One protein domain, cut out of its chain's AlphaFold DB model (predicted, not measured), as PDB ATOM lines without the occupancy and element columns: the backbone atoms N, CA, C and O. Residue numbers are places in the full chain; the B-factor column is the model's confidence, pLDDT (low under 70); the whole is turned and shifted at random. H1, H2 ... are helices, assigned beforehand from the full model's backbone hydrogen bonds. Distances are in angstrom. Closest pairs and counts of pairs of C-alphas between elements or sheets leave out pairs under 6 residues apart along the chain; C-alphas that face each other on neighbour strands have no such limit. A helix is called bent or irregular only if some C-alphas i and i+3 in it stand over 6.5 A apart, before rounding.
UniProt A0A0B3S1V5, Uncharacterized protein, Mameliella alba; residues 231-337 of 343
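Overview. This is residues 231 to 337 of the 343 residues of an uncharacterized protein of Mameliella alba (UniProt A0A0B3S1V5). A long helical hairpin, H3b and H4, makes the longest axis, and H1, H2, H3a and H5 form a smaller head at its open end. In the head H5 packs side by side with H3a, H2 packs on H3a and H1, and H1 packs on H3b. The printed part has 107 residues, with five named helices in the order H1 to H5 and no named strand: all helix. It is loose, with a radius of gyration of the C-alphas of 16.9 A, and elongated, 53 by 30 by 21 A.

Arrangement. H1, residues 231 to 236, touches residues 241 to 245 of H2, residues 241 to 254, at a steep tilt of 64 degrees; the closest C-alphas, of Leu 231 and Met 245, are 5.7 A apart. H2 is irregular, with C-alphas 243 and 246 7.5 A apart. H3, residues 258 to 294, was assigned as one helix by its hydrogen bonds but is bent, C-alphas 265 and 268 being 9.3 A apart; its arms H3a, residues 258 to 265, and H3b, residues 268 to 294, are about perpendicular at 77 degrees. H3a is itself irregular, with C-alphas 262 and 265 9.3 A apart. H3b and H4, residues 298 to 320, form a hairpin at a shallow tilt of 22 degrees, closest at the C-alphas of Leu 292 and Arg 301, 5.8 A. H5, residues 322 to 337, touches H3a at 24 degrees, a shallow tilt, opposite ways, closest at the C-alphas of Ala 262 and Met 331, 5.7 A. Every O i to N i+4 pair is within hydrogen-bond range in H1, H3b and H4, against 8 of 10 in H2, 2 of 4 in H3a and 10 of 12 in H5.

Along the chain. H1 begins at C-alpha 231 (116.255, 150.700, 176.521). H3b is 38.9 A long, H4 32.4 A and H5 23.4 A, ending at C-alpha 337 (129.026, 140.742, 170.840).

Size, cuts and confidence. The C-alphas farthest apart, of Gln 256 and Asp 297, are 53.4 A apart. The printed part has no cut, and its four links are tight. Residues 335 to 337 have pLDDT under 70.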
ATOM      1  N   LEU A 231     117.451 150.652 177.357       93.50
ATOM      2  CA  LEU A 231     116.255 150.700 176.521       93.50
ATOM      3  C   LEU A 231     116.350 151.755 175.405       93.50
ATOM      4  O   LEU A 231     115.939 151.498 174.274       93.50
ATOM      5  N   ALA A 232     116.918 152.926 175.696       91.94
ATOM      6  CA  ALA A 232     117.165 153.965 174.699       91.94
ATOM      7  C   ALA A 232     118.207 153.518 173.659       91.94
ATOM      8  O   ALA A 232     118.064 153.818 172.474       91.94
ATOM      9  N   THR A 233     119.218 152.749 174.079       90.00
ATOM     10  CA  THR A 233     120.204 152.118 173.185       90.00
ATOM     11  C   THR A 233     119.525 151.103 172.269       90.00
ATOM     12  O   THR A 233     119.679 151.179 171.053       90.00
ATOM     13  N   VAL A 234     118.697 150.217 172.831       88.25
ATOM     14  CA  VAL A 234     117.884 149.257 172.069       88.25
ATOM     15  C   VAL A 234     117.070 149.964 170.986       88.25
ATOM     16  O   VAL A 234     117.061 149.528 169.840       88.25
ATOM     17  N   LEU A 235     116.425 151.080 171.325       87.88
ATOM     18  CA  LEU A 235     115.638 151.859 170.375       87.88
ATOM     19  C   LEU A 235     116.469 152.557 169.305       87.88
ATOM     20  O   LEU A 235     116.112 152.523 168.132       87.88
ATOM     21  N   THR A 236     117.556 153.203 169.709       86.56
ATOM     22  CA  THR A 236     118.379 154.022 168.812       86.56
ATOM     23  C   THR A 236     119.099 153.171 167.770       86.56
ATOM     24  O   THR A 236     119.242 153.593 166.626       86.56
ATOM     25  N   PHE A 237     119.527 151.970 168.163       83.56
ATOM     26  CA  PHE A 237     120.248 151.027 167.309       83.56
ATOM     27  C   PHE A 237     119.356 149.915 166.742       83.56
ATOM     28  O   PHE A 237     119.875 148.956 166.180       83.56
ATOM     29  N   GLU A 238     118.032 150.029 166.897       83.19
ATOM     30  CA  GLU A 238     117.042 149.054 166.410       83.19
ATOM     31  C   GLU A 238     117.341 147.603 166.843       83.19
ATOM     32  O   GLU A 238     117.104 146.639 166.114       83.19
ATOM     33  N   LEU A 239     117.860 147.440 168.061       81.94
ATOM     34  CA  LEU A 239     118.192 146.138 168.626       81.94
ATOM     35  C   LEU A 239     116.934 145.435 169.154       81.94
ATOM     36  O   LEU A 239     115.917 146.048 169.488       81.94
ATOM     37  N   SER A 240     117.012 144.116 169.303       82.62
ATOM     38  CA  SER A 240     115.938 143.349 169.938       82.62
ATOM     39  C   SER A 240     115.875 143.618 171.445       82.62
ATOM     40  O   SER A 240     116.767 143.223 172.192       82.62
ATOM     41  N   GLN A 241     114.786 144.218 171.937       85.81
ATOM     42  CA  GLN A 241     114.624 144.459 173.378       85.81
ATOM     43  C   GLN A 241     114.772 143.173 174.205       85.81
ATOM     44  O   GLN A 241     115.463 143.189 175.218       85.81
ATOM     45  N   ALA A 242     114.163 142.072 173.752       78.62
ATOM     46  CA  ALA A 242     114.222 140.775 174.429       78.62
ATOM     47  C   ALA A 242     115.655 140.248 174.592       78.62
ATOM     48  O   ALA A 242     115.925 139.498 175.517       78.62
ATOM     49  N   ARG A 243     116.561 140.603 173.676       77.75
ATOM     50  CA  ARG A 243     117.941 140.101 173.686       77.75
ATOM     51  C   ARG A 243     118.877 141.022 174.455       77.75
ATOM     52  O   ARG A 243     119.773 140.550 175.143       77.75
ATOM     53  N   TYR A 244     118.678 142.331 174.320       84.75
ATOM     54  CA  TYR A 244     119.695 143.300 174.705       84.75
ATOM     55  C   TYR A 244     119.356 144.104 175.961       84.75
ATOM     56  O   TYR A 244     120.279 144.540 176.630       84.75
ATOM     57  N   MET A 245     118.084 144.323 176.318       89.31
ATOM     58  CA  MET A 245     117.759 145.283 177.388       89.31
ATOM     59  C   MET A 245     118.385 144.901 178.737       89.31
ATOM     60  O   MET A 245     119.111 145.709 179.315       89.31
ATOM     61  N   ASP A 246     118.159 143.674 179.199       90.56
ATOM     62  CA  ASP A 246     118.609 143.214 180.516       90.56
ATOM     63  C   ASP A 246     120.139 143.130 180.568       90.56
ATOM     64  O   ASP A 246     120.782 143.711 181.440       90.56
ATOM     65  N   CYS A 247     120.731 142.489 179.563       90.00
ATOM     66  CA  CYS A 247     122.175 142.339 179.438       90.00
ATOM     67  C   CYS A 247     122.904 143.696 179.335       90.00
ATOM     68  O   CYS A 247     123.908 143.906 180.018       90.00
ATOM     69  N   LEU A 248     122.386 144.657 178.558       91.81
ATOM     70  CA  LEU A 248     122.959 146.006 178.495       91.81
ATOM     71  C   LEU A 248     122.794 146.749 179.825       91.81
ATOM     72  O   LEU A 248     123.722 147.432 180.244       91.81
ATOM     73  N   ALA A 249     121.653 146.622 180.512       94.06
ATOM     74  CA  ALA A 249     121.450 147.257 181.815       94.06
ATOM     75  C   ALA A 249     122.454 146.738 182.859       94.06
ATOM     76  O   ALA A 249     122.983 147.516 183.661       94.06
ATOM     77  N   HIS A 250     122.765 145.443 182.820       92.62
ATOM     78  CA  HIS A 250     123.775 144.855 183.687       92.62
ATOM     79  C   HIS A 250     125.192 145.271 183.314       92.62
ATOM     80  O   HIS A 250     125.902 145.749 184.194       92.62
ATOM     81  N   GLN A 251     125.578 145.235 182.036       91.50
ATOM     82  CA  GLN A 251     126.871 145.794 181.623       91.50
ATOM     83  C   GLN A 251     126.999 147.243 182.087       91.50
ATOM     84  O   GLN A 251     128.019 147.604 182.674       91.50
ATOM     85  N   ILE A 252     125.941 148.056 181.905       92.75
ATOM     86  CA  ILE A 252     125.919 149.463 182.342       92.75
ATOM     87  C   ILE A 252     126.217 149.591 183.833       92.75
ATOM     88  O   ILE A 252     126.957 150.478 184.256       92.75
ATOM     89  N   THR A 253     125.655 148.676 184.612       93.88
ATOM     90  CA  THR A 253     125.840 148.609 186.056       93.88
ATOM     91  C   THR A 253     127.257 148.211 186.447       93.88
ATOM     92  O   THR A 253     127.823 148.804 187.362       93.88
ATOM     93  N   GLU A 254     127.825 147.210 185.782       91.69
ATOM     94  CA  GLU A 254     129.142 146.674 186.121       91.69
ATOM     95  C   GLU A 254     130.296 147.554 185.632       91.69
ATOM     96  O   GLU A 254     131.404 147.469 186.160       91.69
ATOM     97  N   GLY A 255     130.054 148.405 184.632       89.88
ATOM     98  CA  GLY A 255     131.097 149.245 184.048       89.88
ATOM     99  C   GLY A 255     132.068 148.476 183.147       89.88
ATOM    100  O   GLY A 255     133.186 148.939 182.925       89.88
ATOM    101  N   GLN A 256     131.670 147.298 182.666       87.50
ATOM    102  CA  GLN A 256     132.493 146.395 181.864       87.50
ATOM    103  C   GLN A 256     131.640 145.637 180.840       87.50
ATOM    104  O   GLN A 256     130.414 145.590 180.937       87.50
ATOM    105  N   GLY A 257     132.312 145.017 179.874       83.50
ATOM    106  CA  GLY A 257     131.700 144.191 178.839       83.50
ATOM    107  C   GLY A 257     131.745 144.835 177.452       83.50
ATOM    108  O   GLY A 257     132.175 145.983 177.309       83.50
ATOM    109  N   PRO A 258     131.284 144.118 176.416       80.19
ATOM    110  CA  PRO A 258     131.452 144.546 175.027       80.19
ATOM    111  C   PRO A 258     130.792 145.894 174.706       80.19
ATOM    112  O   PRO A 258     131.289 146.631 173.854       80.19
ATOM    113  N   LEU A 259     129.708 146.258 175.410       80.44
ATOM    114  CA  LEU A 259     129.130 147.603 175.331       80.44
ATOM    115  C   LEU A 259     130.140 148.669 175.746       80.44
ATOM    116  O   LEU A 259     130.335 149.641 175.023       80.44
ATOM    117  N   PHE A 260     130.778 148.485 176.899       81.62
ATOM    118  CA  PHE A 260     131.728 149.441 177.467       81.62
ATOM    119  C   PHE A 260     132.959 149.604 176.597       81.62
ATOM    120  O   PHE A 260     133.405 150.730 176.377       81.62
ATOM    121  N   ASP A 261     133.441 148.496 176.046       83.25
ATOM    122  CA  ASP A 261     134.563 148.499 175.117       83.25
ATOM    123  C   ASP A 261     134.241 149.334 173.859       83.25
ATOM    124  O   ASP A 261     135.095 150.075 173.364       83.25
ATOM    125  N   ALA A 262     132.991 149.303 173.380       82.56
ATOM    126  CA  ALA A 262     132.554 150.060 172.203       82.56
ATOM    127  C   ALA A 262     132.404 151.576 172.439       82.56
ATOM    128  O   ALA A 262     132.539 152.367 171.491       82.56
ATOM    129  N   LEU A 263     132.147 152.002 173.684       80.94
ATOM    130  CA  LEU A 263     131.975 153.419 174.036       80.94
ATOM    131  C   LEU A 263     133.254 154.239 173.818       80.94
ATOM    132  O   LEU A 263     133.176 155.420 173.461       80.94
ATOM    133  N   GLY A 264     134.427 153.619 173.975       77.12
ATOM    134  CA  GLY A 264     135.722 154.292 173.874       77.12
ATOM    135  C   GLY A 264     135.889 155.422 174.902       77.12
ATOM    136  O   GLY A 264     135.281 155.414 175.970       77.12
ATOM    137  N   GLU A 265     136.705 156.429 174.574       73.69
ATOM    138  CA  GLU A 265     137.072 157.523 175.496       73.69
ATOM    139  C   GLU A 265     135.893 158.412 175.935       73.69
ATOM    140  O   GLU A 265     135.959 159.056 176.980       73.69
ATOM    141  N   GLY A 266     134.804 158.447 175.158       73.56
ATOM    142  CA  GLY A 266     133.620 159.259 175.458       73.56
ATOM    143  C   GLY A 266     132.722 158.687 176.563       73.56
ATOM    144  O   GLY A 266     131.892 159.424 177.109       73.56
ATOM    145  N   GLY A 267     132.882 157.399 176.886       84.62
ATOM    146  CA  GLY A 267     132.176 156.702 177.960       84.62
ATOM    147  C   GLY A 267     130.643 156.800 177.917       84.62
ATOM    148  O   GLY A 267     130.027 157.116 176.896       84.62
ATOM    149  N   LEU A 268     130.018 156.534 179.068       87.94
ATOM    150  CA  LEU A 268     128.559 156.579 179.245       87.94
ATOM    151  C   LEU A 268     127.916 157.948 178.949       87.94
ATOM    152  O   LEU A 268     126.851 157.946 178.334       87.94
ATOM    153  N   PRO A 269     128.517 159.109 179.295       90.19
ATOM    154  CA  PRO A 269     127.900 160.405 179.002       90.19
ATOM    155  C   PRO A 269     127.680 160.653 177.504       90.19
ATOM    156  O   PRO A 269     126.676 161.245 177.113       90.19
ATOM    157  N   SER A 270     128.596 160.172 176.656       85.19
ATOM    158  CA  SER A 270     128.458 160.298 175.200       85.19
ATOM    159  C   SER A 270     127.332 159.415 174.660       85.19
ATOM    160  O   SER A 270     126.561 159.868 173.813       85.19
ATOM    161  N   LEU A 271     127.196 158.187 175.183       88.06
ATOM    162  CA  LEU A 271     126.067 157.311 174.860       88.06
ATOM    163  C   LEU A 271     124.748 157.958 175.279       88.06
ATOM    164  O   LEU A 271     123.852 158.073 174.450       88.06
ATOM    165  N   GLU A 272     124.641 158.396 176.537       91.38
ATOM    166  CA  GLU A 272     123.426 158.999 177.089       91.38
ATOM    167  C   GLU A 272     122.967 160.194 176.255       91.38
ATOM    168  O   GLU A 272     121.805 160.250 175.852       91.38
ATOM    169  N   HIS A 273     123.882 161.117 175.951       90.50
ATOM    170  CA  HIS A 273     123.575 162.276 175.123       90.50
ATOM    171  C   HIS A 273     123.058 161.858 173.741       90.50
ATOM    172  O   HIS A 273     121.999 162.321 173.316       90.50
ATOM    173  N   PHE A 274     123.762 160.941 173.070       89.94
ATOM    174  CA  PHE A 274     123.406 160.488 171.729       89.94
ATOM    175  C   PHE A 274     122.041 159.790 171.677       89.94
ATOM    176  O   PHE A 274     121.220 160.115 170.815       89.94
ATOM    177  N   VAL A 275     121.774 158.841 172.583       90.75
ATOM    178  CA  VAL A 275     120.519 158.073 172.545       90.75
ATOM    179  C   VAL A 275     119.325 158.909 172.998       90.75
ATOM    180  O   VAL A 275     118.254 158.782 172.412       90.75
ATOM    181  N   ARG A 276     119.487 159.812 173.980       92.12
ATOM    182  CA  ARG A 276     118.394 160.704 174.409       92.12
ATOM    183  C   ARG A 276     117.997 161.672 173.303       92.12
ATOM    184  O   ARG A 276     116.811 161.809 173.024       92.12
ATOM    185  N   GLU A 277     118.973 162.284 172.635       91.88
ATOM    186  CA  GLU A 277     118.708 163.170 171.499       91.88
ATOM    187  C   GLU A 277     118.049 162.403 170.340       91.88
ATOM    188  O   GLU A 277     117.027 162.835 169.816       91.88
ATOM    189  N   SER A 278     118.555 161.208 170.010       89.50
ATOM    190  CA  SER A 278     117.996 160.363 168.942       89.50
ATOM    191  C   SER A 278     116.545 159.943 169.207       89.50
ATOM    192  O   SER A 278     115.712 159.951 168.294       89.50
ATOM    193  N   VAL A 279     116.227 159.568 170.452       90.75
ATOM    194  CA  VAL A 279     114.860 159.220 170.867       90.75
ATOM    195  C   VAL A 279     113.966 160.461 170.866       90.75
ATOM    196  O   VAL A 279     112.865 160.400 170.321       90.75
ATOM    197  N   GLY A 280     114.436 161.587 171.410       91.12
ATOM    198  CA  GLY A 280     113.698 162.852 171.424       91.12
ATOM    199  C   GLY A 280     113.325 163.330 170.020       91.12
ATOM    200  O   GLY A 280     112.150 163.569 169.732       91.12
ATOM    201  N   ASP A 281     114.288 163.334 169.094       90.06
ATOM    202  CA  ASP A 281     114.059 163.671 167.685       90.06
ATOM    203  C   ASP A 281     113.024 162.743 167.032       90.06
ATOM    204  O   ASP A 281     112.181 163.179 166.242       90.06
ATOM    205  N   ALA A 282     113.049 161.447 167.370       88.88
ATOM    206  CA  ALA A 282     112.040 160.498 166.909       88.88
ATOM    207  C   ALA A 282     110.637 160.835 167.425       88.88
ATOM    208  O   ALA A 282     109.681 160.775 166.648       88.88
ATOM    209  N   MET A 283     110.512 161.214 168.700       90.44
ATOM    210  CA  MET A 283     109.229 161.580 169.304       90.44
ATOM    211  C   MET A 283     108.675 162.878 168.714       90.44
ATOM    212  O   MET A 283     107.494 162.936 168.361       90.44
ATOM    213  N   VAL A 284     109.530 163.877 168.478       91.44
ATOM    214  CA  VAL A 284     109.147 165.122 167.798       91.44
ATOM    215  C   VAL A 284     108.612 164.835 166.390       91.44
ATOM    216  O   VAL A 284     107.546 165.335 166.018       91.44
ATOM    217  N   ILE A 285     109.304 163.998 165.610       89.94
ATOM    218  CA  ILE A 285     108.884 163.620 164.252       89.94
ATOM    219  C   ILE A 285     107.538 162.880 164.264       89.94
ATOM    220  O   ILE A 285     106.664 163.192 163.445       89.94
ATOM    221  N   ASP A 286     107.338 161.923 165.175       88.88
ATOM    222  CA  ASP A 286     106.069 161.192 165.276       88.88
ATOM    223  C   ASP A 286     104.917 162.117 165.693       88.88
ATOM    224  O   ASP A 286     103.857 162.117 165.058       88.88
ATOM    225  N   ARG A 287     105.144 162.998 166.677       90.50
ATOM    226  CA  ARG A 287     104.166 164.000 167.121       90.50
ATOM    227  C   ARG A 287     103.747 164.926 165.983       90.50
ATOM    228  O   ARG A 287     102.549 165.097 165.747       90.50
ATOM    229  N   LEU A 288     104.707 165.491 165.252       92.50
ATOM    230  CA  LEU A 288     104.443 166.351 164.094       92.50
ATOM    231  C   LEU A 288     103.693 165.593 162.990       92.50
ATOM    232  O   LEU A 288     102.752 166.127 162.400       92.50
ATOM    233  N   SER A 289     104.046 164.329 162.750       90.81
ATOM    234  CA  SER A 289     103.343 163.460 161.798       90.81
ATOM    235  C   SER A 289     101.898 163.189 162.232       90.81
ATOM    236  O   SER A 289     100.980 163.215 161.410       90.81
ATOM    237  N   GLY A 290     101.667 162.971 163.530       90.44
ATOM    238  CA  GLY A 290     100.341 162.849 164.130       90.44
ATOM    239  C   GLY A 290      99.499 164.111 163.952       90.44
ATOM    240  O   GLY A 290      98.375 164.021 163.457       90.44
ATOM    241  N   GLN A 291     100.060 165.278 164.278       92.56
ATOM    242  CA  GLN A 291      99.416 166.582 164.092       92.56
ATOM    243  C   GLN A 291      99.090 166.855 162.620       92.56
ATOM    244  O   GLN A 291      97.998 167.313 162.298       92.56
ATOM    245  N   LEU A 292      99.999 166.522 161.701       93.75
ATOM    246  CA  LEU A 292      99.773 166.704 160.270       93.75
ATOM    247  C   LEU A 292      98.640 165.810 159.742       93.75
ATOM    248  O   LEU A 292      97.888 166.235 158.862       93.75
ATOM    249  N   ARG A 293      98.507 164.581 160.264       92.31
ATOM    250  CA  ARG A 293      97.404 163.666 159.916       92.31
ATOM    251  C   ARG A 293      96.050 164.167 160.418       92.31
ATOM    252  O   ARG A 293      95.049 163.914 159.754       92.31
ATOM    253  N   SER A 294      96.010 164.839 161.568       92.38
ATOM    254  CA  SER A 294      94.772 165.363 162.159       92.38
ATOM    255  C   SER A 294      94.419 166.785 161.714       92.38
ATOM    256  O   SER A 294      93.270 167.196 161.871       92.38
ATOM    257  N   ALA A 295      95.365 167.536 161.145       94.12
ATOM    258  CA  ALA A 295      95.143 168.899 160.683       94.12
ATOM    259  C   ALA A 295      94.189 168.956 159.477       94.12
ATOM    260  O   ALA A 295      94.419 168.333 158.437       94.12
ATOM    261  N   THR A 296      93.134 169.762 159.602       93.50
ATOM    262  CA  THR A 296      92.125 169.980 158.552       93.50
ATOM    263  C   THR A 296      92.341 171.267 157.754       93.50
ATOM    264  O   THR A 296      91.825 171.384 156.648       93.50
ATOM    265  N   ASP A 297      93.089 172.228 158.300       96.25
ATOM    266  CA  ASP A 297      93.391 173.518 157.669       96.25
ATOM    267  C   ASP A 297      94.654 173.445 156.789       96.25
ATOM    268  O   ASP A 297      95.686 172.931 157.218       96.25
ATOM    269  N   GLU A 298      94.601 173.965 155.558       95.94
ATOM    270  CA  GLU A 298      95.720 173.832 154.610       95.94
ATOM    271  C   GLU A 298      96.927 174.703 154.989       95.94
ATOM    272  O   GLU A 298      98.067 174.303 154.737       95.94
ATOM    273  N   ALA A 299      96.715 175.861 155.627       96.00
ATOM    274  CA  ALA A 299      97.820 176.700 156.087       96.00
ATOM    275  C   ALA A 299      98.588 176.010 157.224       96.00
ATOM    276  O   ALA A 299      99.818 175.936 157.185       96.00
ATOM    277  N   GLU A 300      97.868 175.412 158.174       95.69
ATOM    278  CA  GLU A 300      98.455 174.617 159.248       95.69
ATOM    279  C   GLU A 300      99.153 173.360 158.720       95.69
ATOM    280  O   GLU A 300     100.283 173.066 159.110       95.69
ATOM    281  N   ARG A 301      98.552 172.644 157.760       95.88
ATOM    282  CA  ARG A 301      99.206 171.494 157.111       95.88
ATOM    283  C   ARG A 301     100.499 171.895 156.411       95.88
ATOM    284  O   ARG A 301     101.481 171.159 156.492       95.88
ATOM    285  N   LYS A 302     100.522 173.042 155.724       96.94
ATOM    286  CA  LYS A 302     101.736 173.558 155.085       96.94
ATOM    287  C   LYS A 302     102.813 173.869 156.127       96.94
ATOM    288  O   LYS A 302     103.934 173.391 155.976       96.94
ATOM    289  N   ARG A 303     102.459 174.574 157.208       97.06
ATOM    290  CA  ARG A 303     103.371 174.872 158.323       97.06
ATOM    291  C   ARG A 303     103.935 173.592 158.949       97.06
ATOM    292  O   ARG A 303     105.144 173.467 159.103       97.06
ATOM    293  N   LEU A 304     103.080 172.619 159.269       97.12
ATOM    294  CA  LEU A 304     103.492 171.342 159.862       97.12
ATOM    295  C   LEU A 304     104.401 170.533 158.929       97.12
ATOM    296  O   LEU A 304     105.366 169.946 159.405       97.12
ATOM    297  N   ARG A 305     104.148 170.530 157.611       96.88
ATOM    298  CA  ARG A 305     105.048 169.900 156.624       96.88
ATOM    299  C   ARG A 305     106.430 170.552 156.611       96.88
ATOM    300  O   ARG A 305     107.420 169.834 156.525       96.88
ATOM    301  N   GLU A 306     106.501 171.880 156.679       97.00
ATOM    302  CA  GLU A 306     107.772 172.617 156.709       97.00
ATOM    303  C   GLU A 306     108.566 172.305 157.984       97.00
ATOM    304  O   GLU A 306     109.749 171.980 157.898       97.00
ATOM    305  N   VAL A 307     107.910 172.310 159.150       96.25
ATOM    306  CA  VAL A 307     108.550 171.964 160.431       96.25
ATOM    307  C   VAL A 307     108.992 170.499 160.451       96.25
ATOM    308  O   VAL A 307     110.140 170.219 160.775       96.25
ATOM    309  N   LEU A 308     108.124 169.565 160.045       94.69
ATOM    310  CA  LEU A 308     108.449 168.137 159.966       94.69
ATOM    311  C   LEU A 308     109.649 167.883 159.052       94.69
ATOM    312  O   LEU A 308     110.530 167.095 159.393       94.69
ATOM    313  N   ARG A 309     109.698 168.564 157.903       95.81
ATOM    314  CA  ARG A 309     110.830 168.481 156.981       95.81
ATOM    315  C   ARG A 309     112.117 168.976 157.637       95.81
ATOM    316  O   ARG A 309     113.114 168.268 157.565       95.81
ATOM    317  N   ALA A 310     112.089 170.137 158.292       95.00
ATOM    318  CA  ALA A 310     113.261 170.678 158.978       95.00
ATOM    319  C   ALA A 310     113.756 169.744 160.099       95.00
ATOM    320  O   ALA A 310     114.955 169.496 160.198       95.00
ATOM    321  N   SER A 311     112.847 169.167 160.895       92.19
ATOM    322  CA  SER A 311     113.193 168.186 161.934       92.19
ATOM    323  C   SER A 311     113.795 166.904 161.351       92.19
ATOM    324  O   SER A 311     114.796 166.406 161.860       92.19
ATOM    325  N   ALA A 312     113.235 166.380 160.255       90.31
ATOM    326  CA  ALA A 312     113.787 165.208 159.580       90.31
ATOM    327  C   ALA A 312     115.174 165.489 158.972       90.31
ATOM    328  O   ALA A 312     116.070 164.658 159.094       90.31
ATOM    329  N   GLU A 313     115.375 166.659 158.357       92.88
ATOM    330  CA  GLU A 313     116.672 167.079 157.810       92.88
ATOM    331  C   GLU A 313     117.729 167.246 158.917       92.88
ATOM    332  O   GLU A 313     118.856 166.779 158.748       92.88
ATOM    333  N   ALA A 314     117.368 167.831 160.066       89.62
ATOM    334  CA  ALA A 314     118.257 167.955 161.223       89.62
ATOM    335  C   ALA A 314     118.689 166.584 161.767       89.62
ATOM    336  O   ALA A 314     119.883 166.342 161.950       89.62
ATOM    337  N   ARG A 315     117.740 165.650 161.919       87.19
ATOM    338  CA  ARG A 315     118.039 164.271 162.321       87.19
ATOM    339  C   ARG A 315     118.938 163.560 161.307       87.19
ATOM    340  O   ARG A 315     119.894 162.893 161.680       87.19
ATOM    341  N   VAL A 316     118.694 163.707 160.006       88.19
ATOM    342  CA  VAL A 316     119.578 163.112 158.986       88.19
ATOM    343  C   VAL A 316     120.989 163.699 159.060       88.19
ATOM    344  O   VAL A 316     121.964 162.952 158.954       88.19
ATOM    345  N   ALA A 317     121.122 165.014 159.261       87.12
ATOM    346  CA  ALA A 317     122.419 165.672 159.401       87.12
ATOM    347  C   ALA A 317     123.196 165.142 160.616       87.12
ATOM    348  O   ALA A 317     124.378 164.832 160.498       87.12
ATOM    349  N   GLN A 318     122.508 164.949 161.739       83.12
ATOM    350  CA  GLN A 318     123.047 164.344 162.952       83.12
ATOM    351  C   GLN A 318     123.593 162.926 162.690       83.12
ATOM    352  O   GLN A 318     124.739 162.638 163.013       83.12
ATOM    353  N   PHE A 319     122.839 162.048 162.025       82.50
ATOM    354  CA  PHE A 319     123.320 160.701 161.668       82.50
ATOM    355  C   PHE A 319     124.377 160.697 160.545       82.50
ATOM    356  O   PHE A 319     125.029 159.681 160.312       82.50
ATOM    357  N   SER A 320     124.563 161.820 159.847       84.44
ATOM    358  CA  SER A 320     125.584 161.994 158.802       84.44
ATOM    359  C   SER A 320     126.892 162.594 159.330       84.44
ATOM    360  O   SER A 320     127.910 162.560 158.624       84.44
ATOM    361  N   ASP A 321     126.893 163.110 160.558       87.62
ATOM    362  CA  ASP A 321     128.082 163.618 161.232       87.62
ATOM    363  C   ASP A 321     129.172 162.521 161.316       87.62
ATOM    364  O   ASP A 321     128.857 161.375 161.654       87.62
ATOM    365  N   PRO A 322     130.436 162.801 160.938       88.06
ATOM    366  CA  PRO A 322     131.491 161.788 160.919       88.06
ATOM    367  C   PRO A 322     131.745 161.128 162.276       88.06
ATOM    368  O   PRO A 322     131.931 159.909 162.320       88.06
ATOM    369  N   ASP A 323     131.707 161.896 163.366       85.00
ATOM    370  CA  ASP A 323     132.001 161.387 164.706       85.00
ATOM    371  C   ASP A 323     130.863 160.487 165.193       85.00
ATOM    372  O   ASP A 323     131.102 159.386 165.701       85.00
ATOM    373  N   ARG A 324     129.611 160.886 164.934       83.44
ATOM    374  CA  ARG A 324     128.435 160.047 165.214       83.44
ATOM    375  C   ARG A 324     128.392 158.797 164.346       83.44
ATOM    376  O   ARG A 324     128.087 157.727 164.859       83.44
ATOM    377  N   ARG A 325     128.755 158.873 163.062       85.50
ATOM    378  CA  ARG A 325     128.862 157.677 162.206       85.50
ATOM    379  C   ARG A 325     129.927 156.713 162.699       85.50
ATOM    380  O   ARG A 325     129.678 155.512 162.714       85.50
ATOM    381  N   ALA A 326     131.084 157.218 163.120       85.75
ATOM    382  CA  ALA A 326     132.125 156.386 163.708       85.75
ATOM    383  C   ALA A 326     131.644 155.734 165.012       85.75
ATOM    384  O   ALA A 326     131.901 154.553 165.228       85.75
ATOM    385  N   PHE A 327     130.914 156.471 165.856       83.94
ATOM    386  CA  PHE A 327     130.293 155.925 167.062       83.94
ATOM    387  C   PHE A 327     129.274 154.826 166.739       83.94
ATOM    388  O   PHE A 327     129.384 153.724 167.266       83.94
ATOM    389  N   ILE A 328     128.342 155.081 165.817       83.56
ATOM    390  CA  ILE A 328     127.335 154.100 165.398       83.56
ATOM    391  C   ILE A 328     127.996 152.855 164.810       83.56
ATOM    392  O   ILE A 328     127.602 151.748 165.151       83.56
ATOM    393  N   ALA A 329     129.014 153.018 163.962       84.56
ATOM    394  CA  ALA A 329     129.732 151.897 163.370       84.56
ATOM    395  C   ALA A 329     130.397 151.023 164.440       84.56
ATOM    396  O   ALA A 329     130.220 149.810 164.401       84.56
ATOM    397  N   ARG A 330     131.078 151.623 165.431       84.88
ATOM    398  CA  ARG A 330     131.650 150.876 166.565       84.88
ATOM    399  C   ARG A 330     130.577 150.141 167.355       84.88
ATOM    400  O   ARG A 330     130.754 148.974 167.679       84.88
ATOM    401  N   MET A 331     129.459 150.811 167.633       81.25
ATOM    402  CA  MET A 331     128.356 150.197 168.362       81.25
ATOM    403  C   MET A 331     127.738 149.039 167.570       81.25
ATOM    404  O   MET A 331     127.416 148.004 168.133       81.25
ATOM    405  N   MET A 332     127.609 149.163 166.251       77.50
ATOM    406  CA  MET A 332     127.044 148.107 165.411       77.50
ATOM    407  C   MET A 332     128.005 146.941 165.199       77.50
ATOM    408  O   MET A 332     127.575 145.794 165.242       77.50
ATOM    409  N   GLU A 333     129.300 147.202 165.046       78.44
ATOM    410  CA  GLU A 333     130.327 146.158 165.030       78.44
ATOM    411  C   GLU A 333     130.335 145.383 166.352       78.44
ATOM    412  O   GLU A 333     130.300 144.152 166.359       78.44
ATOM    413  N   ALA A 334     130.268 146.098 167.475       70.50
ATOM    414  CA  ALA A 334     130.190 145.489 168.791       70.50
ATOM    415  C   ALA A 334     128.829 144.835 169.080       70.50
ATOM    416  O   ALA A 334     128.763 143.958 169.932       70.50
ATOM    417  N   SER A 335     127.753 145.161 168.351       64.56
ATOM    418  CA  SER A 335     126.425 144.553 168.551       64.56
ATOM    419  C   SER A 335     126.354 143.055 168.261       64.56
ATOM    420  O   SER A 335     125.518 142.371 168.853       64.56
ATOM    421  N   GLY A 336     127.288 142.532 167.456       64.56
ATOM    422  CA  GLY A 336     127.511 141.091 167.300       64.56
ATOM    423  C   GLY A 336     128.107 140.414 168.544       64.56
ATOM    424  O   GLY A 336     128.192 139.191 168.585       64.56
ATOM    425  N   GLY A 337     128.513 141.197 169.549       62.59
ATOM    426  CA  GLY A 337     129.026 140.742 170.840       62.59
ATOM    427  C   GLY A 337     128.424 141.456 172.057       62.59
ATOM    428  O   GLY A 337     128.772 141.090 173.170       62.59
TER     429      GLY A 337